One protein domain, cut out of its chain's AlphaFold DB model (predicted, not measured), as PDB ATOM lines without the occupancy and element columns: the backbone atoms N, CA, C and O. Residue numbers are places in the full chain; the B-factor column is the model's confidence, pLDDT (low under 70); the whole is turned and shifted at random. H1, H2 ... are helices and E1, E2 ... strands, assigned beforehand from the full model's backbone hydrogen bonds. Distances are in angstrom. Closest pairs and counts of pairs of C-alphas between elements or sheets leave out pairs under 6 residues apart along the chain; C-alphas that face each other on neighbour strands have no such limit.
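AT A GLANCE: This is residues 11 to 42 and 85 to 219 of the 231 residues of the protein "Unannotated protein" of freshwater metagenome (UniProt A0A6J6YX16). One seven-strand sheet, curled like part of a barrel, wraps round helix H2; H3 and H4 pack on the same face, and short H1 only grazes the sheet. The 167 printed residues include four named helices and seven named strands, in the order E1 H1 E2 E3 E4 H2 E5 E6 H3 H4 E7, mixed in class. The sheet runs E2, E1, E7, E4, E6, E5, E3, all antiparallel. The whole is compact, with a radius of gyration of the C-alphas of 14.9 A and spans of 42 by 33 by 30 A.

HOW THE PARTS SIT: Start at E1, residues 11 to 13: N 12 is 2.9 A from O 39 of edge strand E2, residues 38 to 42, and N 13 is 2.9 A from O 217 of E7, residues 208 to 218. H1, residues 16 to 19, grazes the sheet with residues 18 to 19. E3, residues 90 to 97, is the other edge strand; its N 93 is 2.9 A from O 153 of E5, residues 148 to 156. In E4, residues 115 to 123, look at N 118, 3.0 A from O 214 of E7, and at N 119, 2.8 A from O 179 of E6, residues 176 to 183. E5 and E6 form a hairpin, with N 152 and O 180 2.9 A apart. The sheet curls round H2, residues 128 to 143, which has a kink of 43 degrees near residue 135; its closest C-alphas to E4 are Leu 131 and Ala 123, 5.6 A apart. H3, residues 187 to 194, lies on the same face as H2, over E4 and E6 at a height over the sheet of 8.8 A. H4, residues 198 to 205, lies on that face too, over E7 at a height of 8.1 A, and runs along the strands, at 24 degrees to E7 on the local plane. Every O i to N i+4 pair is within hydrogen-bond range in H4, 8 of 12 in H2 and 2 of 4 in H3; H1 is too short for such a pair.

IN THESE COORDINATES: Find C-alpha 11 at (-29.158, -5.362, 91.021), where E1 begins. E3 is 19.9 A long and E4 25.7 A. From C-alpha 128 at (-5.055, -16.549, 84.523) H2 runs 19.7 A. E5 and E6 are 22.8 A each, and E7 runs 28.5 A to C-alpha 218 at (-32.033, -5.053, 85.287).

THE WHOLE: Residues 43 to 84 are not printed, and C-alphas 42 and 85 are 17.1 A apart across the cut. The two C-alphas farthest apart are those of Asp 100 and Ala 165, 44.1 A. The links H1 to E2, E3 to E4 and E5 to E6 are long. The mean pLDDT of the printed part is 96.1, and no printed residue is under 70.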
ATOM      1  N   ARG A  11     -28.650  -4.000  90.896       95.38
ATOM      2  CA  ARG A  11     -29.158  -5.362  91.021       95.38
ATOM      3  C   ARG A  11     -29.785  -5.801  89.703       95.38
ATOM      4  O   ARG A  11     -30.603  -5.068  89.134       95.38
ATOM      5  N   PHE A  12     -29.450  -7.010  89.283       97.56
ATOM      6  CA  PHE A  12     -30.046  -7.693  88.145       97.56
ATOM      7  C   PHE A  12     -30.750  -8.976  88.608       97.56
ATOM      8  O   PHE A  12     -30.488  -9.484  89.705       97.56
ATOM      9  N   VAL A  13     -31.676  -9.466  87.789       97.56
ATOM     10  CA  VAL A  13     -32.504 -10.649  88.048       97.56
ATOM     11  C   VAL A  13     -32.539 -11.545  86.819       97.56
ATOM     12  O   VAL A  13     -32.423 -11.070  85.697       97.56
ATOM     13  N   SER A  14     -32.692 -12.843  87.040       97.62
ATOM     14  CA  SER A  14     -32.833 -13.864  86.011       97.62
ATOM     15  C   SER A  14     -34.203 -14.529  86.178       97.62
ATOM     16  O   SER A  14     -34.316 -15.514  86.917       97.62
ATOM     17  N   PRO A  15     -35.279 -13.960  85.594       96.38
ATOM     18  CA  PRO A  15     -36.597 -14.587  85.606       96.38
ATOM     19  C   PRO A  15     -36.559 -15.945  84.908       96.38
ATOM     20  O   PRO A  15     -35.671 -16.217  84.099       96.38
ATOM     21  N   ARG A  16     -37.544 -16.801  85.185       95.94
ATOM     22  CA  ARG A  16     -37.629 -18.146  84.603       95.94
ATOM     23  C   ARG A  16     -37.543 -18.141  83.076       95.94
ATOM     24  O   ARG A  16     -36.929 -19.044  82.516       95.94
ATOM     25  N   SER A  17     -38.097 -17.118  82.422       95.50
ATOM     26  CA  SER A  17     -38.063 -16.974  80.963       95.50
ATOM     27  C   SER A  17     -36.651 -16.994  80.380       95.50
ATOM     28  O   SER A  17     -36.495 -17.493  79.276       95.50
ATOM     29  N   ILE A  18     -35.623 -16.550  81.119       97.06
ATOM     30  CA  ILE A  18     -34.232 -16.472  80.626       97.06
ATOM     31  C   ILE A  18     -33.284 -17.467  81.295       97.06
ATOM     32  O   ILE A  18     -32.116 -17.556  80.927       97.06
ATOM     33  N   GLN A  19     -33.758 -18.240  82.276       95.75
ATOM     34  CA  GLN A  19     -32.920 -19.223  82.974       95.75
ATOM     35  C   GLN A  19     -32.489 -20.382  82.061       95.75
ATOM     36  O   GLN A  19     -31.444 -20.972  82.308       95.75
ATOM     37  N   HIS A  20     -33.234 -20.666  80.987       95.44
ATOM     38  CA  HIS A  20     -32.866 -21.679  79.990       95.44
ATOM     39  C   HIS A  20     -31.610 -21.315  79.179       95.44
ATOM     40  O   HIS A  20     -31.015 -22.192  78.564       95.44
ATOM     41  N   LEU A  21     -31.188 -20.045  79.207       96.75
ATOM     42  CA  LEU A  21     -29.948 -19.573  78.592       96.75
ATOM     43  C   LEU A  21     -28.712 -19.903  79.448       96.75
ATOM     44  O   LEU A  21     -27.606 -19.488  79.145       96.75
ATOM     45  N   ARG A  22     -28.852 -20.578  80.588       96.31
ATOM     46  CA  ARG A  22     -27.710 -20.834  81.471       96.31
ATOM     47  C   ARG A  22     -26.899 -22.031  81.000       96.31
ATOM     48  O   ARG A  22     -27.441 -23.000  80.482       96.31
ATOM     49  N   GLY A  23     -25.602 -21.980  81.270       96.75
ATOM     50  CA  GLY A  23     -24.680 -23.082  81.018       96.75
ATOM     51  C   GLY A  23     -23.383 -22.929  81.814       96.75
ATOM     52  O   GLY A  23     -23.219 -21.942  82.530       96.75
ATOM     53  N   PRO A  24     -22.460 -23.889  81.714       96.81
ATOM     54  CA  PRO A  24     -22.696 -25.221  81.162       96.81
ATOM     55  C   PRO A  24     -23.540 -26.090  82.112       96.81
ATOM     56  O   PRO A  24     -23.728 -25.762  83.291       96.81
ATOM     57  N   ILE A  25     -24.020 -27.235  81.621       93.69
ATOM     58  CA  ILE A  25     -24.542 -28.298  82.495       93.69
ATOM     59  C   ILE A  25     -23.409 -28.758  83.423       93.69
ATOM     60  O   ILE A  25     -22.288 -28.978  82.977       93.69
ATOM     61  N   GLY A  26     -23.700 -28.911  84.717       93.19
ATOM     62  CA  GLY A  26     -22.667 -29.208  85.714       93.19
ATOM     63  C   GLY A  26     -21.815 -27.990  86.084       93.19
ATOM     64  O   GLY A  26     -20.661 -28.154  86.472       93.19
ATOM     65  N   SER A  27     -22.366 -26.776  85.943       95.81
ATOM     66  CA  SER A  27     -21.722 -25.539  86.389       95.81
ATOM     67  C   SER A  27     -21.154 -25.687  87.796       95.81
ATOM     68  O   SER A  27     -21.878 -25.935  88.755       95.81
ATOM     69  N   ARG A  28     -19.857 -25.412  87.934       94.06
ATOM     70  CA  ARG A  28     -19.189 -25.385  89.240       94.06
ATOM     71  C   ARG A  28     -19.620 -24.208  90.119       94.06
ATOM     72  O   ARG A  28     -19.307 -24.172  91.309       94.06
ATOM     73  N   VAL A  29     -20.265 -23.194  89.538       94.81
ATOM     74  CA  VAL A  29     -20.683 -21.982  90.256       94.81
ATOM     75  C   VAL A  29     -22.098 -22.149  90.789       94.81
ATOM     76  O   VAL A  29     -22.329 -21.873  91.965       94.81
ATOM     77  N   ALA A  30     -23.033 -22.619  89.961       93.06
ATOM     78  CA  ALA A  30     -24.443 -22.752  90.314       93.06
ATOM     79  C   ALA A  30     -24.884 -24.222  90.289       93.06
ATOM     80  O   ALA A  30     -24.981 -24.832  89.228       93.06
ATOM     81  N   GLU A  31     -25.204 -24.759  91.469       90.56
ATOM     82  CA  GLU A  31     -25.722 -26.117  91.648       90.56
ATOM     83  C   GLU A  31     -27.020 -26.062  92.478       90.56
ATOM     84  O   GLU A  31     -26.964 -25.755  93.675       90.56
ATOM     85  N   PRO A  32     -28.204 -26.301  91.878       92.25
ATOM     86  CA  PRO A  32     -28.451 -26.574  90.456       92.25
ATOM     87  C   PRO A  32     -28.198 -25.342  89.560       92.25
ATOM     88  O   PRO A  32     -28.082 -24.222  90.060       92.25
ATOM     89  N   LEU A  33     -28.134 -25.533  88.239       93.69
ATOM     90  CA  LEU A  33     -27.757 -24.491  87.266       93.69
ATOM     91  C   LEU A  33     -28.674 -23.250  87.309       93.69
ATOM     92  O   LEU A  33     -28.244 -22.119  87.063       93.69
ATOM     93  N   GLU A  34     -29.938 -23.444  87.680       91.38
ATOM     94  CA  GLU A  34     -30.948 -22.396  87.835       91.38
ATOM     95  C   GLU A  34     -30.756 -21.550  89.110       91.38
ATOM     96  O   GLU A  34     -31.456 -20.549  89.309       91.38
ATOM     97  N   ALA A  35     -29.827 -21.924  89.998       91.69
ATOM     98  CA  ALA A  35     -29.502 -21.149  91.190       91.69
ATOM     99  C   ALA A  35     -28.890 -19.779  90.832       91.69
ATOM    100  O   ALA A  35     -28.344 -19.552  89.753       91.69
ATOM    101  N   GLY A  36     -28.968 -18.821  91.760       92.12
ATOM    102  CA  GLY A  36     -28.381 -17.491  91.545       92.12
ATOM    103  C   GLY A  36     -29.249 -16.631  90.632       92.12
ATOM    104  O   GLY A  36     -28.800 -16.103  89.615       92.12
ATOM    105  N   LYS A  37     -30.529 -16.507  90.994       93.94
ATOM    106  CA  LYS A  37     -31.538 -15.757  90.232       93.94
ATOM    107  C   LYS A  37     -31.446 -14.242  90.423       93.94
ATOM    108  O   LYS A  37     -32.066 -13.496  89.677       93.94
ATOM    109  N   TYR A  38     -30.658 -13.780  91.390       94.69
ATOM    110  CA  TYR A  38     -30.315 -12.374  91.580       94.69
ATOM    111  C   TYR A  38     -28.802 -12.216  91.640       94.69
ATOM    112  O   TYR A  38     -28.114 -13.062  92.208       94.69
ATOM    113  N   ILE A  39     -28.314 -11.089  91.131       95.62
ATOM    114  CA  ILE A  39     -26.922 -10.667  91.280       95.62
ATOM    115  C   ILE A  39     -26.871  -9.171  91.592       95.62
ATOM    116  O   ILE A  39     -27.619  -8.370  91.024       95.62
ATOM    117  N   GLY A  40     -26.026  -8.801  92.550       95.06
ATOM    118  CA  GLY A  40     -25.722  -7.416  92.881       95.06
ATOM    119  C   GLY A  40     -24.310  -7.087  92.423       95.06
ATOM    120  O   GLY A  40     -23.379  -7.768  92.830       95.06
ATOM    121  N   ILE A  41     -24.164  -6.051  91.604       96.38
ATOM    122  CA  ILE A  41     -22.868  -5.539  91.151       96.38
ATOM    123  C   ILE A  41     -22.678  -4.142  91.723       96.38
ATOM    124  O   ILE A  41     -23.631  -3.356  91.802       96.38
ATOM    125  N   TYR A  42     -21.453  -3.827  92.117       95.69
ATOM    126  CA  TYR A  42     -21.099  -2.509  92.608       95.69
ATOM    127  C   TYR A  42     -19.656  -2.142  92.282       95.69
ATOM    128  O   TYR A  42     -18.777  -2.998  92.247       95.69
ATOM    129  N   VAL A  85     -25.166 -18.258  96.344       90.94
ATOM    130  CA  VAL A  85     -24.436 -19.018  95.312       90.94
ATOM    131  C   VAL A  85     -22.942 -18.740  95.384       90.94
ATOM    132  O   VAL A  85     -22.176 -19.629  95.738       90.94
ATOM    133  N   PHE A  86     -22.522 -17.507  95.108       89.81
ATOM    134  CA  PHE A  86     -21.159 -17.041  95.342       89.81
ATOM    135  C   PHE A  86     -21.137 -15.510  95.411       89.81
ATOM    136  O   PHE A  86     -22.077 -14.842  94.975       89.81
ATOM    137  N   THR A  87     -20.049 -14.970  95.948       91.88
ATOM    138  CA  THR A  87     -19.714 -13.548  95.890       91.88
ATOM    139  C   THR A  87     -18.201 -13.409  95.775       91.88
ATOM    140  O   THR A  87     -17.468 -14.296  96.219       91.88
ATOM    141  N   SER A  88     -17.723 -12.308  95.204       93.81
ATOM    142  CA  SER A  88     -16.304 -11.967  95.223       93.81
ATOM    143  C   SER A  88     -16.106 -10.461  95.245       93.81
ATOM    144  O   SER A  88     -16.829  -9.709  94.591       93.81
ATOM    145  N   PHE A  89     -15.061 -10.037  95.944       94.62
ATOM    146  CA  PHE A  89     -14.373  -8.791  95.631       94.62
ATOM    147  C   PHE A  89     -13.374  -9.079  94.515       94.62
ATOM    148  O   PHE A  89     -12.888 -10.206  94.394       94.62
ATOM    149  N   SER A  90     -13.139  -8.130  93.614       95.75
ATOM    150  CA  SER A  90     -12.363  -8.425  92.408       95.75
ATOM    151  C   SER A  90     -11.596  -7.221  91.896       95.75
ATOM    152  O   SER A  90     -12.102  -6.099  91.912       95.75
ATOM    153  N   ASP A  91     -10.396  -7.488  91.396       96.94
ATOM    154  CA  ASP A  91      -9.565  -6.516  90.703       96.94
ATOM    155  C   ASP A  91     -10.053  -6.332  89.270       96.94
ATOM    156  O   ASP A  91     -10.337  -7.303  88.567       96.94
ATOM    157  N   PHE A  92     -10.149  -5.081  88.827       97.69
ATOM    158  CA  PHE A  92     -10.503  -4.758  87.450       97.69
ATOM    159  C   PHE A  92      -9.310  -5.010  86.524       97.69
ATOM    160  O   PHE A  92      -8.263  -4.386  86.680       97.69
ATOM    161  N   LEU A  93      -9.483  -5.901  85.547       98.31
ATOM    162  CA  LEU A  93      -8.441  -6.249  84.573       98.31
ATOM    163  C   LEU A  93      -8.513  -5.381  83.314       98.31
ATOM    164  O   LEU A  93      -7.506  -5.129  82.661       98.31
ATOM    165  N   GLY A  94      -9.707  -4.902  82.967       98.38
ATOM    166  CA  GLY A  94      -9.914  -4.074  81.787       98.38
ATOM    167  C   GLY A  94     -11.314  -4.207  81.208       98.38
ATOM    168  O   GLY A  94     -12.156  -4.966  81.692       98.38
ATOM    169  N   ALA A  95     -11.564  -3.446  80.146       98.56
ATOM    170  CA  ALA A  95     -12.813  -3.488  79.404       98.56
ATOM    171  C   ALA A  95     -12.545  -3.517  77.900       98.56
ATOM    172  O   ALA A  95     -11.588  -2.908  77.422       98.56
ATOM    173  N   THR A  96     -13.418  -4.203  77.175       98.81
ATOM    174  CA  THR A  96     -13.501  -4.190  75.715       98.81
ATOM    175  C   THR A  96     -14.791  -3.469  75.347       98.81
ATOM    176  O   THR A  96     -15.854  -3.835  75.849       98.81
ATOM    177  N   TYR A  97     -14.694  -2.431  74.520       98.69
ATOM    178  CA  TYR A  97     -15.826  -1.622  74.070       98.69
ATOM    179  C   TYR A  97     -16.130  -1.944  72.614       98.69
ATOM    180  O   TYR A  97     -15.202  -2.168  71.837       98.69
ATOM    181  N   ARG A  98     -17.411  -1.919  72.251       98.44
ATOM    182  CA  ARG A  98     -17.851  -2.079  70.861       98.44
ATOM    183  C   ARG A  98     -17.338  -0.946  69.975       98.44
ATOM    184  O   ARG A  98     -16.872  -1.189  68.867       98.44
ATOM    185  N   ASP A  99     -17.453   0.286  70.466       97.94
ATOM    186  CA  ASP A  99     -17.101   1.513  69.757       97.94
ATOM    187  C   ASP A  99     -16.909   2.690  70.736       97.94
ATOM    188  O   ASP A  99     -17.161   2.572  71.938       97.94
ATOM    189  N   ASP A 100     -16.473   3.838  70.210       97.31
ATOM    190  CA  ASP A 100     -16.182   5.054  70.983       97.31
ATOM    191  C   ASP A 100     -17.428   5.769  71.541       97.31
ATOM    192  O   ASP A 100     -17.300   6.659  72.387       97.31
ATOM    193  N   ALA A 101     -18.635   5.423  71.077       96.19
ATOM    194  CA  ALA A 101     -19.875   6.001  71.592       96.19
ATOM    195  C   ALA A 101     -20.330   5.320  72.891       96.19
ATOM    196  O   ALA A 101     -21.108   5.908  73.652       96.19
ATOM    197  N   VAL A 102     -19.837   4.109  73.178       97.88
ATOM    198  CA  VAL A 102     -20.161   3.388  74.410       97.88
ATOM    199  C   VAL A 102     -19.578   4.121  75.628       97.88
ATOM    200  O   VAL A 102     -18.370   4.370  75.697       97.88
ATOM    201  N   PRO A 103     -20.399   4.454  76.644       95.94
ATOM    202  CA  PRO A 103     -19.913   5.115  77.849       95.94
ATOM    203  C   PRO A 103     -18.841   4.304  78.578       95.94
ATOM    204  O   PRO A 103     -18.903   3.075  78.658       95.94
ATOM    205  N   ARG A 104     -17.891   5.008  79.205       96.75
ATOM    206  CA  ARG A 104     -16.807   4.374  79.971       96.75
ATOM    207  C   ARG A 104     -17.336   3.430  81.050       96.75
ATOM    208  O   ARG A 104     -18.359   3.695  81.679       96.75
ATOM    209  N   VAL A 105     -16.551   2.391  81.337       94.88
ATOM    210  CA  VAL A 105     -16.867   1.292  82.264       94.88
ATOM    211  C   VAL A 105     -17.449   1.736  83.609       94.88
ATOM    212  O   VAL A 105     -18.399   1.129  84.096       94.88
ATOM    213  N   VAL A 106     -16.963   2.839  84.183       95.19
ATOM    214  CA  VAL A 106     -17.450   3.387  85.464       95.19
ATOM    215  C   VAL A 106     -18.939   3.765  85.446       95.19
ATOM    216  O   VAL A 106     -19.579   3.808  86.496       95.19
ATOM    217  N   HIS A 107     -19.519   3.989  84.265       96.69
ATOM    218  CA  HIS A 107     -20.931   4.325  84.090       96.69
ATOM    219  C   HIS A 107     -21.825   3.116  83.804       96.69
ATOM    220  O   HIS A 107     -23.044   3.266  83.797       96.69
ATOM    221  N   THR A 108     -21.272   1.921  83.597       96.44
ATOM    222  CA  THR A 108     -22.039   0.738  83.154       96.44
ATOM    223  C   THR A 108     -23.268   0.434  84.007       96.44
ATOM    224  O   THR A 108     -24.339   0.154  83.479       96.44
ATOM    225  N   LEU A 109     -23.160   0.570  85.330       96.31
ATOM    226  CA  LEU A 109     -24.254   0.270  86.256       96.31
ATOM    227  C   LEU A 109     -25.351   1.347  86.290       96.31
ATOM    228  O   LEU A 109     -26.443   1.073  86.782       96.31
ATOM    229  N   VAL A 110     -25.111   2.540  85.738       95.44
ATOM    230  CA  VAL A 110     -26.123   3.610  85.631       95.44
ATOM    231  C   VAL A 110     -26.676   3.777  84.215       95.44
ATOM    232  O   VAL A 110     -27.697   4.436  84.044       95.44
ATOM    233  N   GLN A 111     -26.051   3.160  83.207       96.31
ATOM    234  CA  GLN A 111     -26.572   3.151  81.839       96.31
ATOM    235  C   GLN A 111     -27.833   2.283  81.719       96.31
ATOM    236  O   GLN A 111     -27.958   1.278  82.425       96.31
ATOM    237  N   PRO A 112     -28.786   2.612  80.832       96.38
ATOM    238  CA  PRO A 112     -30.049   1.890  80.694       96.38
ATOM    239  C   PRO A 112     -29.909   0.584  79.884       96.38
ATOM    240  O   PRO A 112     -30.759   0.281  79.052       96.38
ATOM    241  N   TYR A 113     -28.858  -0.203  80.132       98.12
ATOM    242  CA  TYR A 113     -28.693  -1.523  79.520       98.12
ATOM    243  C   TYR A 113     -29.896  -2.418  79.818       98.12
ATOM    244  O   TYR A 113     -30.392  -2.446  80.952       98.12
ATOM    245  N   LYS A 114     -30.357  -3.134  78.790       98.31
ATOM    246  CA  LYS A 114     -31.544  -3.999  78.837       98.31
ATOM    247  C   LYS A 114     -31.215  -5.411  79.313       98.31
ATOM    248  O   LYS A 114     -32.096  -6.092  79.829       98.31
ATOM    249  N   GLY A 115     -29.949  -5.811  79.225       98.44
ATOM    250  CA  GLY A 115     -29.470  -7.110  79.678       98.44
ATOM    251  C   GLY A 115     -28.034  -7.065  80.189       98.44
ATOM    252  O   GLY A 115     -27.285  -6.115  79.951       98.44
ATOM    253  N   MET A 116     -27.659  -8.115  80.909       98.69
ATOM    254  CA  MET A 116     -26.289  -8.410  81.301       98.69
ATOM    255  C   MET A 116     -26.068  -9.921  81.245       98.69
ATOM    256  O   MET A 116     -26.891 -10.682  81.753       98.69
ATOM    257  N   VAL A 117     -24.942 -10.356  80.687       98.81
ATOM    258  CA  VAL A 117     -24.493 -11.754  80.754       98.81
ATOM    259  C   VAL A 117     -23.215 -11.809  81.578       98.81
ATOM    260  O   VAL A 117     -22.280 -11.054  81.325       98.81
ATOM    261  N   ILE A 118     -23.169 -12.691  82.573       98.75
ATOM    262  CA  ILE A 118     -21.939 -13.010  83.307       98.75
ATOM    263  C   ILE A 118     -21.339 -14.293  82.752       98.75
ATOM    264  O   ILE A 118     -22.075 -15.234  82.464       98.75
ATOM    265  N   GLN A 119     -20.015 -14.333  82.651       98.81
ATOM    266  CA  GLN A 119     -19.231 -15.546  82.451       98.81
ATOM    267  C   GLN A 119     -18.199 -15.649  83.576       98.81
ATOM    268  O   GLN A 119     -17.458 -14.700  83.816       98.81
ATOM    269  N   VAL A 120     -18.140 -16.783  84.268       98.56
ATOM    270  CA  VAL A 120     -17.012 -17.128  85.146       98.56
ATOM    271  C   VAL A 120     -16.203 -18.176  84.408       98.56
ATOM    272  O   VAL A 120     -16.745 -19.224  84.063       98.56
ATOM    273  N   ILE A 121     -14.942 -17.873  84.121       98.75
ATOM    274  CA  ILE A 121     -14.081 -18.688  83.267       98.75
ATOM    275  C   ILE A 121     -12.868 -19.120  84.082       98.75
ATOM    276  O   ILE A 121     -12.159 -18.284  84.646       98.75
ATOM    277  N   ASP A 122     -12.639 -20.426  84.129       98.44
ATOM    278  CA  ASP A 122     -11.470 -21.016  84.766       98.44
ATOM    279  C   ASP A 122     -10.321 -21.066  83.775       98.44
ATOM    280  O   ASP A 122     -10.466 -21.590  82.671       98.44
ATOM    281  N   ALA A 123      -9.166 -20.545  84.164       98.62
ATOM    282  CA  ALA A 123      -7.957 -20.660  83.376       98.62
ATOM    283  C   ALA A 123      -7.423 -22.088  83.422       98.62
ATOM    284  O   ALA A 123      -7.323 -22.714  84.484       98.62
ATOM    285  N   LYS A 124      -6.999 -22.577  82.260       97.94
ATOM    286  CA  LYS A 124      -6.321 -23.861  82.154       97.94
ATOM    287  C   LYS A 124      -5.050 -23.846  83.003       97.94
ATOM    288  O   LYS A 124      -4.273 -22.891  82.959       97.94
ATOM    289  N   ASP A 125      -4.867 -24.906  83.790       96.31
ATOM    290  CA  ASP A 125      -3.738 -25.082  84.711       96.31
ATOM    291  C   ASP A 125      -3.551 -23.897  85.689       96.31
ATOM    292  O   ASP A 125      -2.454 -23.657  86.192       96.31
ATOM    293  N   GLY A 126      -4.617 -23.124  85.944       96.31
ATOM    294  CA  GLY A 126      -4.588 -21.926  86.788       96.31
ATOM    295  C   GLY A 126      -3.900 -20.707  86.156       96.31
ATOM    296  O   GLY A 126      -3.676 -19.711  86.844       96.31
ATOM    297  N   ASN A 127      -3.559 -20.737  84.862       98.00
ATOM    298  CA  ASN A 127      -2.806 -19.661  84.213       98.00
ATOM    299  C   ASN A 127      -3.699 -18.489  83.765       98.00
ATOM    300  O   ASN A 127      -3.943 -18.268  82.575       98.00
ATOM    301  N   ARG A 128      -4.171 -17.705  84.743       98.12
ATOM    302  CA  ARG A 128      -5.055 -16.549  84.523       98.12
ATOM    303  C   ARG A 128      -4.487 -15.517  83.548       98.12
ATOM    304  O   ARG A 128      -5.252 -14.910  82.810       98.12
ATOM    305  N   ALA A 129      -3.169 -15.321  83.528       98.31
ATOM    306  CA  ALA A 129      -2.539 -14.337  82.650       98.31
ATOM    307  C   ALA A 129      -2.703 -14.696  81.163       98.31
ATOM    308  O   ALA A 129      -3.017 -13.824  80.357       98.31
ATOM    309  N   LEU A 130      -2.536 -15.975  80.801       98.44
ATOM    310  CA  LEU A 130      -2.774 -16.425  79.425       98.44
ATOM    311  C   LEU A 130      -4.256 -16.354  79.053       98.44
ATOM    312  O   LEU A 130      -4.578 -15.925  77.947       98.44
ATOM    313  N   LEU A 131      -5.145 -16.720  79.982       98.81
ATOM    314  CA  LEU A 131      -6.584 -16.589  79.770       98.81
ATOM    315  C   LEU A 131      -6.981 -15.125  79.526       98.81
ATOM    316  O   LEU A 131      -7.647 -14.841  78.537       98.81
ATOM    317  N   ASP A 132      -6.562 -14.189  80.382       98.81
ATOM    318  CA  ASP A 132      -6.900 -12.766  80.227       98.81
ATOM    319  C   ASP A 132      -6.321 -12.166  78.938       98.81
ATOM    320  O   ASP A 132      -6.999 -11.391  78.260       98.81
ATOM    321  N   ALA A 133      -5.111 -12.572  78.540       98.75
ATOM    322  CA  ALA A 133      -4.526 -12.157  77.268       98.75
ATOM    323  C   ALA A 133      -5.369 -12.626  76.071       98.75
ATOM    324  O   ALA A 133      -5.691 -11.815  75.201       98.75
ATOM    325  N   TRP A 134      -5.775 -13.898  76.040       98.81
ATOM    326  CA  TRP A 134      -6.649 -14.427  74.985       98.81
ATOM    327  C   TRP A 134      -8.040 -13.775  75.000       98.81
ATOM    328  O   TRP A 134      -8.559 -13.374  73.957       98.81
ATOM    329  N   LEU A 135      -8.630 -13.580  76.187       98.88
ATOM    330  CA  LEU A 135      -9.900 -12.865  76.328       98.88
ATOM    331  C   LEU A 135      -9.807 -11.452  75.745       98.88
ATOM    332  O   LEU A 135     -10.725 -11.001  75.064       98.88
ATOM    333  N   THR A 136      -8.703 -10.757  76.012       98.81
ATOM    334  CA  THR A 136      -8.474  -9.380  75.564       98.81
ATOM    335  C   THR A 136      -8.277  -9.284  74.055       98.81
ATOM    336  O   THR A 136      -8.851  -8.390  73.435       98.81
ATOM    337  N   ASN A 137      -7.467 -10.173  73.479       98.62
ATOM    338  CA  ASN A 137      -6.989 -10.030  72.104       98.62
ATOM    339  C   ASN A 137      -7.870 -10.741  71.072       98.62
ATOM    340  O   ASN A 137      -7.935 -10.284  69.933       98.62
ATOM    341  N   ASP A 138      -8.556 -11.818  71.462       98.62
ATOM    342  CA  ASP A 138      -9.238 -12.706  70.520       98.62
ATOM    343  C   ASP A 138     -10.736 -12.817  70.824       98.62
ATOM    344  O   ASP A 138     -11.581 -12.441  70.009       98.62
ATOM    345  N   TYR A 139     -11.088 -13.295  72.021       98.75
ATOM    346  CA  TYR A 139     -12.475 -13.654  72.323       98.75
ATOM    347  C   TYR A 139     -13.392 -12.437  72.458       98.75
ATOM    348  O   TYR A 139     -14.390 -12.337  71.747       98.75
ATOM    349  N   LEU A 140     -13.069 -11.472  73.325       98.75
ATOM    350  CA  LEU A 140     -13.968 -10.338  73.556       98.75
ATOM    351  C   LEU A 140     -14.123  -9.422  72.340       98.75
ATOM    352  O   LEU A 140     -15.253  -9.010  72.099       98.75
ATOM    353  N   PRO A 141     -13.089  -9.133  71.528       98.56
ATOM    354  CA  PRO A 141     -13.286  -8.420  70.265       98.56
ATOM    355  C   PRO A 141     -14.274  -9.108  69.310       98.56
ATOM    356  O   PRO A 141     -14.952  -8.424  68.548       98.56
ATOM    357  N   SER A 142     -14.394 -10.441  69.360       97.81
ATOM    358  CA  SER A 142     -15.362 -11.181  68.538       97.81
ATOM    359  C   SER A 142     -16.800 -11.112  69.076       97.81
ATOM    360  O   SER A 142     -17.753 -11.124  68.298       97.81
ATOM    361  N   VAL A 143     -16.969 -10.992  70.398       97.94
ATOM    362  CA  VAL A 143     -18.282 -11.008  71.068       97.94
ATOM    363  C   VAL A 143     -18.848  -9.599  71.265       97.94
ATOM    364  O   VAL A 143     -20.053  -9.408  71.108       97.94
ATOM    365  N   VAL A 144     -18.003  -8.610  71.581       98.62
ATOM    366  CA  VAL A 144     -18.392  -7.217  71.869       98.62
ATOM    367  C   VAL A 144     -18.644  -6.453  70.567       98.62
ATOM    368  O   VAL A 144     -17.888  -5.576  70.153       98.62
ATOM    369  N   THR A 145     -19.715  -6.846  69.889       98.06
ATOM    370  CA  THR A 145     -20.201  -6.279  68.631       98.06
ATOM    371  C   THR A 145     -21.728  -6.191  68.668       98.06
ATOM    372  O   THR A 145     -22.361  -6.752  69.563       98.06
ATOM    373  N   GLY A 146     -22.345  -5.485  67.713       96.56
ATOM    374  CA  GLY A 146     -23.808  -5.403  67.627       96.56
ATOM    375  C   GLY A 146     -24.430  -4.853  68.913       96.56
ATOM    376  O   GLY A 146     -24.119  -3.734  69.311       96.56
ATOM    377  N   ASP A 147     -25.266  -5.645  69.581       96.00
ATOM    378  CA  ASP A 147     -25.975  -5.235  70.801       96.00
ATOM    379  C   ASP A 147     -25.147  -5.359  72.093       96.00
ATOM    380  O   ASP A 147     -25.578  -4.902  73.159       96.00
ATOM    381  N   VAL A 148     -23.960  -5.966  72.026       98.69
ATOM    382  CA  VAL A 148     -23.040  -6.079  73.162       98.69
ATOM    383  C   VAL A 148     -22.183  -4.815  73.219       98.69
ATOM    384  O   VAL A 148     -21.210  -4.679  72.484       98.69
ATOM    385  N   ALA A 149     -22.540  -3.871  74.091       98.62
ATOM    386  CA  ALA A 149     -21.896  -2.558  74.133       98.62
ATOM    387  C   ALA A 149     -20.496  -2.604  74.766       98.62
ATOM    388  O   ALA A 149     -19.541  -2.018  74.258       98.62
ATOM    389  N   VAL A 150     -20.362  -3.290  75.903       98.81
ATOM    390  CA  VAL A 150     -19.096  -3.370  76.643       98.81
ATOM    391  C   VAL A 150     -19.015  -4.661  77.440       98.81
ATOM    392  O   VAL A 150     -19.985  -5.061  78.088       98.81
ATOM    393  N   ALA A 151     -17.833  -5.274  77.435       98.81
ATOM    394  CA  ALA A 151     -17.484  -6.365  78.330       98.81
ATOM    395  C   ALA A 151     -16.362  -5.949  79.282       98.81
ATOM    396  O   ALA A 151     -15.368  -5.353  78.873       98.81
ATOM    397  N   THR A 152     -16.502  -6.285  80.558       98.75
ATOM    398  CA  THR A 152     -15.543  -5.952  81.622       98.75
ATOM    399  C   THR A 152     -14.989  -7.221  82.242       98.75
ATOM    400  O   THR A 152     -15.770  -8.129  82.523       98.75
ATOM    401  N   ARG A 153     -13.678  -7.273  82.486       98.69
ATOM    402  CA  ARG A 153     -12.979  -8.434  83.052       98.69
ATOM    403  C   ARG A 153     -12.501  -8.158  84.472       98.69
ATOM    404  O   ARG A 153     -12.009  -7.066  84.762       98.69
ATOM    405  N   PHE A 154     -12.601  -9.172  85.325       98.44
ATOM    406  CA  PHE A 154     -12.237  -9.100  86.734       98.44
ATOM    407  C   PHE A 154     -11.482 -10.341  87.202       98.44
ATOM    408  O   PHE A 154     -11.873 -11.463  86.880       98.44
ATOM    409  N   ALA A 155     -10.452 -10.134  88.020       98.12
ATOM    410  CA  ALA A 155      -9.789 -11.188  88.779       98.12
ATOM    411  C   ALA A 155     -10.381 -11.222  90.197       98.12
ATOM    412  O   ALA A 155     -10.167 -10.276  90.959       98.12
ATOM    413  N   PRO A 156     -11.149 -12.258  90.571       96.50
ATOM    414  CA  PRO A 156     -11.657 -12.370  91.925       96.50
ATOM    415  C   PRO A 156     -10.513 -12.550  92.927       96.50
ATOM    416  O   PRO A 156      -9.501 -13.189  92.637       96.50
ATOM    417  N   ARG A 157     -10.693 -11.964  94.109       93.94
ATOM    418  CA  ARG A 157      -9.807 -12.108  95.262       93.94
ATOM    419  C   ARG A 157     -10.344 -13.193  96.202       93.94
ATOM    420  O   ARG A 157     -11.567 -13.359  96.280       93.94
ATOM    421  N   PRO A 158      -9.469 -13.894  96.947       92.56
ATOM    422  CA  PRO A 158      -9.893 -14.711  98.081       92.56
ATOM    423  C   PRO A 158     -10.730 -13.884  99.059       92.56
ATOM    424  O   PRO A 158     -10.419 -12.716  99.308       92.56
ATOM    425  N   LEU A 159     -11.784 -14.474  99.620       90.25
ATOM    426  CA  LEU A 159     -12.575 -13.766 100.624       90.25
ATOM    427  C   LEU A 159     -11.829 -13.708 101.970       90.25
ATOM    428  O   LEU A 159     -11.000 -14.575 102.259       90.25
ATOM    429  N   PRO A 160     -12.146 -12.725 102.838       86.50
ATOM    430  CA  PRO A 160     -11.578 -12.661 104.178       86.50
ATOM    431  C   PRO A 160     -11.786 -13.975 104.956       86.50
ATOM    432  O   PRO A 160     -12.900 -14.513 104.936       86.50
ATOM    433  N   PRO A 161     -10.769 -14.474 105.692       86.12
ATOM    434  CA  PRO A 161     -10.859 -15.740 106.427       86.12
ATOM    435  C   PRO A 161     -12.007 -15.807 107.441       86.12
ATOM    436  O   PRO A 161     -12.473 -16.889 107.788       86.12
ATOM    437  N   ASP A 162     -12.462 -14.655 107.933       85.69
ATOM    438  CA  ASP A 162     -13.491 -14.525 108.961       85.69
ATOM    439  C   ASP A 162     -14.881 -14.153 108.406       85.69
ATOM    440  O   ASP A 162     -15.756 -13.689 109.158       85.69
ATOM    441  N   LYS A 163     -15.101 -14.391 107.102       84.50
ATOM    442  CA  LYS A 163     -16.426 -14.362 106.463       84.50
ATOM    443  C   LYS A 163     -17.430 -15.259 107.198       84.50
ATOM    444  O   LYS A 163     -17.079 -16.213 107.890       84.50
ATOM    445  N   LEU A 164     -18.721 -14.975 107.025       81.62
ATOM    446  CA  LEU A 164     -19.779 -15.828 107.574       81.62
ATOM    447  C   LEU A 164     -19.730 -17.220 106.925       81.62
ATOM    448  O   LEU A 164     -19.556 -17.328 105.718       81.62
ATOM    449  N   ALA A 165     -19.942 -18.278 107.712       82.12
ATOM    450  CA  ALA A 165     -19.726 -19.665 107.279       82.12
ATOM    451  C   ALA A 165     -20.534 -20.096 106.035       82.12
ATOM    452  O   ALA A 165     -20.078 -20.932 105.267       82.12
ATOM    453  N   HIS A 166     -21.716 -19.513 105.815       78.00
ATOM    454  CA  HIS A 166     -22.563 -19.806 104.653       78.00
ATOM    455  C   HIS A 166     -22.144 -19.046 103.377       78.00
ATOM    456  O   HIS A 166     -22.725 -19.258 102.313       78.00
ATOM    457  N   VAL A 167     -21.173 -18.130 103.470       81.69
ATOM    458  CA  VAL A 167     -20.669 -17.367 102.322       81.69
ATOM    459  C   VAL A 167     -19.688 -18.239 101.549       81.69
ATOM    460  O   VAL A 167     -18.561 -18.510 101.975       81.69
ATOM    461  N   ARG A 168     -20.132 -18.670 100.372       86.12
ATOM    462  CA  ARG A 168     -19.346 -19.481  99.447       86.12
ATOM    463  C   ARG A 168     -18.398 -18.618  98.613       86.12
ATOM    464  O   ARG A 168     -18.808 -17.599  98.060       86.12
ATOM    465  N   GLU A 169     -17.155 -19.074  98.507       88.00
ATOM    466  CA  GLU A 169     -16.190 -18.639  97.492       88.00
ATOM    467  C   GLU A 169     -15.930 -19.793  96.518       88.00
ATOM    468  O   GLU A 169     -16.292 -20.935  96.808       88.00
ATOM    469  N   LEU A 170     -15.348 -19.499  95.358       91.38
ATOM    470  CA  LEU A 170     -14.991 -20.520  94.376       91.38
ATOM    471  C   LEU A 170     -13.564 -21.017  94.623       91.38
ATOM    472  O   LEU A 170     -12.646 -20.211  94.773       91.38
ATOM    473  N   ASP A 171     -13.372 -22.336  94.608       91.56
ATOM    474  CA  ASP A 171     -12.043 -22.943  94.720       91.56
ATOM    475  C   ASP A 171     -11.125 -22.503  93.566       91.56
ATOM    476  O   ASP A 171     -11.565 -22.360  92.425       91.56
ATOM    477  N   GLY A 172      -9.829 -22.320  93.830       93.94
ATOM    478  CA  GLY A 172      -8.876 -21.926  92.784       93.94
ATOM    479  C   GLY A 172      -9.114 -20.518  92.227       93.94
ATOM    480  O   GLY A 172      -8.847 -20.277  91.053       93.94
ATOM    481  N   VAL A 173      -9.606 -19.596  93.064       94.06
ATOM    482  CA  VAL A 173      -9.945 -18.203  92.717       94.06
ATOM    483  C   VAL A 173      -8.848 -17.464  91.930       94.06
ATOM    484  O   VAL A 173      -9.145 -16.678  91.030       94.06
ATOM    485  N   ASP A 174      -7.576 -17.781  92.185       95.25
ATOM    486  CA  ASP A 174      -6.426 -17.192  91.489       95.25
ATOM    487  C   ASP A 174      -6.360 -17.540  89.991       95.25
ATOM    488  O   ASP A 174      -5.750 -16.815  89.205       95.25
ATOM    489  N   GLY A 175      -7.018 -18.624  89.583       97.62
ATOM    490  CA  GLY A 175      -7.135 -19.062  88.196       97.62
ATOM    491  C   GLY A 175      -8.385 -18.549  87.483       97.62
ATOM    492  O   GLY A 175      -8.610 -18.946  86.349       97.62
ATOM    493  N   ILE A 176      -9.215 -17.709  88.104       98.25
ATOM    494  CA  ILE A 176     -10.526 -17.328  87.552       98.25
ATOM    495  C   ILE A 176     -10.472 -15.948  86.883       98.25
ATOM    496  O   ILE A 176      -9.848 -15.019  87.398       98.25
ATOM    497  N   VAL A 177     -11.194 -15.791  85.769       98.81
ATOM    498  CA  VAL A 177     -11.605 -14.484  85.230       98.81
ATOM    499  C   VAL A 177     -13.129 -14.416  85.191       98.81
ATOM    500  O   VAL A 177     -13.789 -15.284  84.621       98.81
ATOM    501  N   THR A 178     -13.701 -13.368  85.783       98.69
ATOM    502  CA  THR A 178     -15.127 -13.045  85.638       98.69
ATOM    503  C   THR A 178     -15.302 -11.985  84.562       98.69
ATOM    504  O   THR A 178     -14.665 -10.933  84.616       98.69
ATOM    505  N   VAL A 179     -16.184 -12.238  83.601       98.88
ATOM    506  CA  VAL A 179     -16.548 -11.304  82.537       98.88
ATOM    507  C   VAL A 179     -18.004 -10.885  82.706       98.88
ATOM    508  O   VAL A 179     -18.879 -11.737  82.840       98.88
ATOM    509  N   LEU A 180     -18.275  -9.580  82.678       98.81
ATOM    510  CA  LEU A 180     -19.633  -9.031  82.601       98.81
ATOM    511  C   LEU A 180     -19.821  -8.368  81.241       98.81
ATOM    512  O   LEU A 180     -19.090  -7.433  80.920       98.81
ATOM    513  N   HIS A 181     -20.799  -8.828  80.471       98.88
ATOM    514  CA  HIS A 181     -21.211  -8.258  79.191       98.88
ATOM    515  C   HIS A 181     -22.476  -7.431  79.401       98.88
ATOM    516  O   HIS A 181     -23.457  -7.951  79.931       98.88
ATOM    517  N   PHE A 182     -22.471  -6.164  78.996       98.81
ATOM    518  CA  PHE A 182     -23.616  -5.259  79.110       98.81
ATOM    519  C   PHE A 182     -24.289  -5.056  77.750       98.81
ATOM    520  O   PHE A 182     -23.616  -4.741  76.767       98.81
ATOM    521  N   LEU A 183     -25.614  -5.234  77.709       98.81
ATOM    522  CA  LEU A 183     -26.384  -5.360  76.468       98.81
ATOM    523  C   LEU A 183     -27.359  -4.197  76.260       98.81
ATOM    524  O   LEU A 183     -28.072  -3.784  77.182       98.81
ATOM    525  N   GLU A 184     -27.446  -3.708  75.027       98.31
ATOM    526  CA  GLU A 184     -28.456  -2.730  74.591       98.31
ATOM    527  C   GLU A 184     -29.787  -3.391  74.164       98.31
ATOM    528  O   GLU A 184     -30.816  -2.709  74.055       98.31
ATOM    529  N   SER A 185     -29.796  -4.718  73.997       98.44
ATOM    530  CA  SER A 185     -30.969  -5.573  73.759       98.44
ATOM    531  C   SER A 185     -31.226  -6.540  74.926       98.44
ATOM    532  O   SER A 185     -30.529  -6.508  75.951       98.44
ATOM    533  N   THR A 186     -32.298  -7.334  74.834       98.06
ATOM    534  CA  THR A 186     -32.553  -8.383  75.831       98.06
ATOM    535  C   THR A 186     -31.521  -9.507  75.682       98.06
ATOM    536  O   THR A 186     -30.993  -9.706  74.586       98.06
ATOM    537  N   PRO A 187     -31.193 -10.250  76.756       98.19
ATOM    538  CA  PRO A 187     -30.297 -11.395  76.636       98.19
ATOM    539  C   PRO A 187     -30.763 -12.427  75.608       98.19
ATOM    540  O   PRO A 187     -29.913 -12.999  74.938       98.19
ATOM    541  N   GLU A 188     -32.075 -12.635  75.471       97.75
ATOM    542  CA  GLU A 188     -32.676 -13.530  74.480       97.75
ATOM    543  C   GLU A 188     -32.340 -13.103  73.046       97.75
ATOM    544  O   GLU A 188     -31.887 -13.930  72.259       97.75
ATOM    545  N   ASP A 189     -32.499 -11.813  72.724       98.12
ATOM    546  CA  ASP A 189     -32.236 -11.286  71.376       98.12
ATOM    547  C   ASP A 189     -30.754 -11.422  70.987       98.12
ATOM    548  O   ASP A 189     -30.427 -11.711  69.839       98.12
ATOM    549  N   ALA A 190     -29.848 -11.231  71.951       97.88
ATOM    550  CA  ALA A 190     -28.406 -11.308  71.725       97.88
ATOM    551  C   ALA A 190     -27.848 -12.745  71.777       97.88
ATOM    552  O   ALA A 190     -26.681 -12.961  71.433       97.88
ATOM    553  N   TRP A 191     -28.626 -13.722  72.254       98.06
ATOM    554  CA  TRP A 191     -28.076 -14.997  72.712       98.06
ATOM    555  C   TRP A 191     -27.419 -15.816  71.605       98.06
ATOM    556  O   TRP A 191     -26.232 -16.142  71.689       98.06
ATOM    557  N   ASP A 192     -28.186 -16.129  70.563       97.31
ATOM    558  CA  ASP A 192     -27.754 -17.035  69.496       97.31
ATOM    559  C   ASP A 192     -26.543 -16.488  68.742       97.31
ATOM    560  O   ASP A 192     -25.647 -17.242  68.360       97.31
ATOM    561  N   GLN A 193     -26.486 -15.165  68.574       97.44
ATOM    562  CA  GLN A 193     -25.402 -14.502  67.860       97.44
ATOM    563  C   GLN A 193     -24.109 -14.425  68.683       97.44
ATOM    564  O   GLN A 193     -23.028 -14.600  68.122       97.44
ATOM    565  N   HIS A 194     -24.198 -14.132  69.983       98.00
ATOM    566  CA  HIS A 194     -23.029 -13.723  70.772       98.00
ATOM    567  C   HIS A 194     -22.605 -14.725  71.850       98.00
ATOM    568  O   HIS A 194     -21.450 -14.719  72.269       98.00
ATOM    569  N   PHE A 195     -23.522 -15.564  72.331       98.38
ATOM    570  CA  PHE A 195     -23.345 -16.276  73.599       98.38
ATOM    571  C   PHE A 195     -23.563 -17.783  73.510       98.38
ATOM    572  O   PHE A 195     -22.941 -18.502  74.290       98.38
ATOM    573  N   ALA A 196     -24.372 -18.268  72.563       97.44
ATOM    574  CA  ALA A 196     -24.736 -19.683  72.455       97.44
ATOM    575  C   ALA A 196     -23.538 -20.630  72.250       97.44
ATOM    576  O   ALA A 196     -23.590 -21.780  72.672       97.44
ATOM    577  N   GLN A 197     -22.457 -20.150  71.628       97.44
ATOM    578  CA  GLN A 197     -21.254 -20.941  71.327       97.44
ATOM    579  C   GLN A 197     -20.096 -20.689  72.309       97.44
ATOM    580  O   GLN A 197     -18.988 -21.176  72.094       97.44
ATOM    581  N   ALA A 198     -20.321 -19.919  73.380       98.12
ATOM    582  CA  ALA A 198     -19.250 -19.486  74.278       98.12
ATOM    583  C   ALA A 198     -18.526 -20.661  74.954       98.12
ATOM    584  O   ALA A 198     -17.301 -20.647  75.045       98.12
ATOM    585  N   GLU A 199     -19.261 -21.683  75.404       98.12
ATOM    586  CA  GLU A 199     -18.674 -22.873  76.035       98.12
ATOM    587  C   GLU A 199     -17.694 -23.586  75.095       98.12
ATOM    588  O   GLU A 199     -16.539 -23.812  75.465       98.12
ATOM    589  N   GLU A 200     -18.128 -23.880  73.865       98.12
ATOM    590  CA  GLU A 200     -17.307 -24.556  72.859       98.12
ATOM    591  C   GLU A 200     -16.092 -23.707  72.466       98.12
ATOM    592  O   GLU A 200     -14.971 -24.214  72.434       98.12
ATOM    593  N   GLN A 201     -16.283 -22.406  72.231       98.19
ATOM    594  CA  GLN A 201     -15.199 -21.494  71.858       98.19
ATOM    595  C   GLN A 201     -14.136 -21.367  72.955       98.19
ATOM    596  O   GLN A 201     -12.937 -21.426  72.665       98.19
ATOM    597  N   ILE A 202     -14.558 -21.218  74.216       98.62
ATOM    598  CA  ILE A 202     -13.641 -21.129  75.357       98.62
ATOM    599  C   ILE A 202     -12.866 -22.440  75.507       98.62
ATOM    600  O   ILE A 202     -11.640 -22.399  75.626       98.62
ATOM    601  N   ALA A 203     -13.533 -23.594  75.421       98.31
ATOM    602  CA  ALA A 203     -12.861 -24.888  75.504       98.31
ATOM    603  C   ALA A 203     -11.873 -25.112  74.339       98.31
ATOM    604  O   ALA A 203     -10.727 -25.512  74.563       98.31
ATOM    605  N   ALA A 204     -12.281 -24.804  73.103       98.31
ATOM    606  CA  ALA A 204     -11.465 -24.967  71.897       98.31
ATOM    607  C   ALA A 204     -10.233 -24.051  71.870       98.31
ATOM    608  O   ALA A 204      -9.224 -24.397  71.253       98.31
ATOM    609  N   SER A 205     -10.283 -22.913  72.569       98.19
ATOM    610  CA  SER A 205      -9.133 -22.014  72.719       98.19
ATOM    611  C   SER A 205      -7.943 -22.676  73.420       98.19
ATOM    612  O   SER A 205      -6.795 -22.284  73.216       98.19
ATOM    613  N   GLY A 206      -8.210 -23.671  74.276       98.44
ATOM    614  CA  GLY A 206      -7.207 -24.297  75.126       98.44
ATOM    615  C   GLY A 206      -6.706 -23.417  76.277       98.44
ATOM    616  O   GLY A 206      -5.785 -23.846  76.968       98.44
ATOM    617  N   PHE A 207      -7.286 -22.232  76.510       98.56
ATOM    618  CA  PHE A 207      -6.884 -21.317  77.590       98.56
ATOM    619  C   PHE A 207      -7.766 -21.397  78.836       98.56
ATOM    620  O   PHE A 207      -7.347 -20.947  79.904       98.56
ATOM    621  N   GLY A 208      -8.955 -21.991  78.740       98.19
ATOM    622  CA  GLY A 208      -9.840 -22.128  79.886       98.19
ATOM    623  C   GLY A 208     -11.072 -22.985  79.642       98.19
ATOM    624  O   GLY A 208     -11.233 -23.594  78.587       98.19
ATOM    625  N   SER A 209     -11.942 -23.016  80.644       98.38
ATOM    626  CA  SER A 209     -13.248 -23.673  80.615       98.38
ATOM    627  C   SER A 209     -14.302 -22.778  81.253       98.38
ATOM    628  O   SER A 209     -14.029 -22.063  82.219       98.38
ATOM    629  N   LEU A 210     -15.522 -22.813  80.722       98.44
ATOM    630  CA  LEU A 210     -16.626 -22.015  81.238       98.44
ATOM    631  C   LEU A 210     -17.167 -22.635  82.533       98.44
ATOM    632  O   LEU A 210     -17.680 -23.745  82.524       98.44
ATOM    633  N   GLY A 211     -17.057 -21.925  83.654       97.44
ATOM    634  CA  GLY A 211     -17.585 -22.361  84.950       97.44
ATOM    635  C   GLY A 211     -19.063 -22.012  85.136       97.44
ATOM    636  O   GLY A 211     -19.812 -22.785  85.735       97.44
ATOM    637  N   VAL A 212     -19.494 -20.860  84.617       98.19
ATOM    638  CA  VAL A 212     -20.910 -20.504  84.423       98.19
ATOM    639  C   VAL A 212     -21.046 -19.424  83.363       98.19
ATOM    640  O   VAL A 212     -20.189 -18.549  83.255       98.19
ATOM    641  N   GLN A 213     -22.162 -19.441  82.652       98.56
ATOM    642  CA  GLN A 213     -22.693 -18.358  81.852       98.56
ATOM    643  C   GLN A 213     -24.162 -18.176  82.205       98.56
ATOM    644  O   GLN A 213     -24.936 -19.134  82.198       98.56
ATOM    645  N   ALA A 214     -24.545 -16.955  82.566       98.31
ATOM    646  CA  ALA A 214     -25.904 -16.675  83.002       98.31
ATOM    647  C   ALA A 214     -26.380 -15.296  82.546       98.31
ATOM    648  O   ALA A 214     -25.680 -14.292  82.694       98.31
ATOM    649  N   ALA A 215     -27.604 -15.267  82.024       98.31
ATOM    650  CA  ALA A 215     -28.297 -14.065  81.595       98.31
ATOM    651  C   ALA A 215     -29.098 -13.425  82.735       98.31
ATOM    652  O   ALA A 215     -29.763 -14.105  83.529       98.31
ATOM    653  N   PHE A 216     -29.073 -12.096  82.770       98.62
ATOM    654  CA  PHE A 216     -29.836 -11.275  83.692       98.62
ATOM    655  C   PHE A 216     -30.406 -10.037  82.994       98.62
ATOM    656  O   PHE A 216     -29.812  -9.489  82.068       98.62
ATOM    657  N   ILE A 217     -31.524  -9.541  83.511       98.38
ATOM    658  CA  ILE A 217     -32.128  -8.254  83.157       98.38
ATOM    659  C   ILE A 217     -32.082  -7.311  84.368       98.38
ATOM    660  O   ILE A 217     -32.010  -7.767  85.519       98.38
ATOM    661  N   PRO A 218     -32.077  -5.984  84.171       97.25
ATOM    662  CA  PRO A 218     -32.033  -5.053  85.287       97.25
ATOM    663  C   PRO A 218     -33.311  -5.114  86.126       97.25
ATOM    664  O   PRO A 218     -34.422  -5.142  85.606       97.25
ATOM    665  N   THR A 219     -33.158  -5.068  87.450       95.62
ATOM    666  CA  THR A 219     -34.316  -4.887  88.336       95.62
ATOM    667  C   THR A 219     -34.761  -3.430  88.367       95.62
ATOM    668  O   THR A 219     -33.940  -2.519  88.230       95.62
TER     669      THR A 219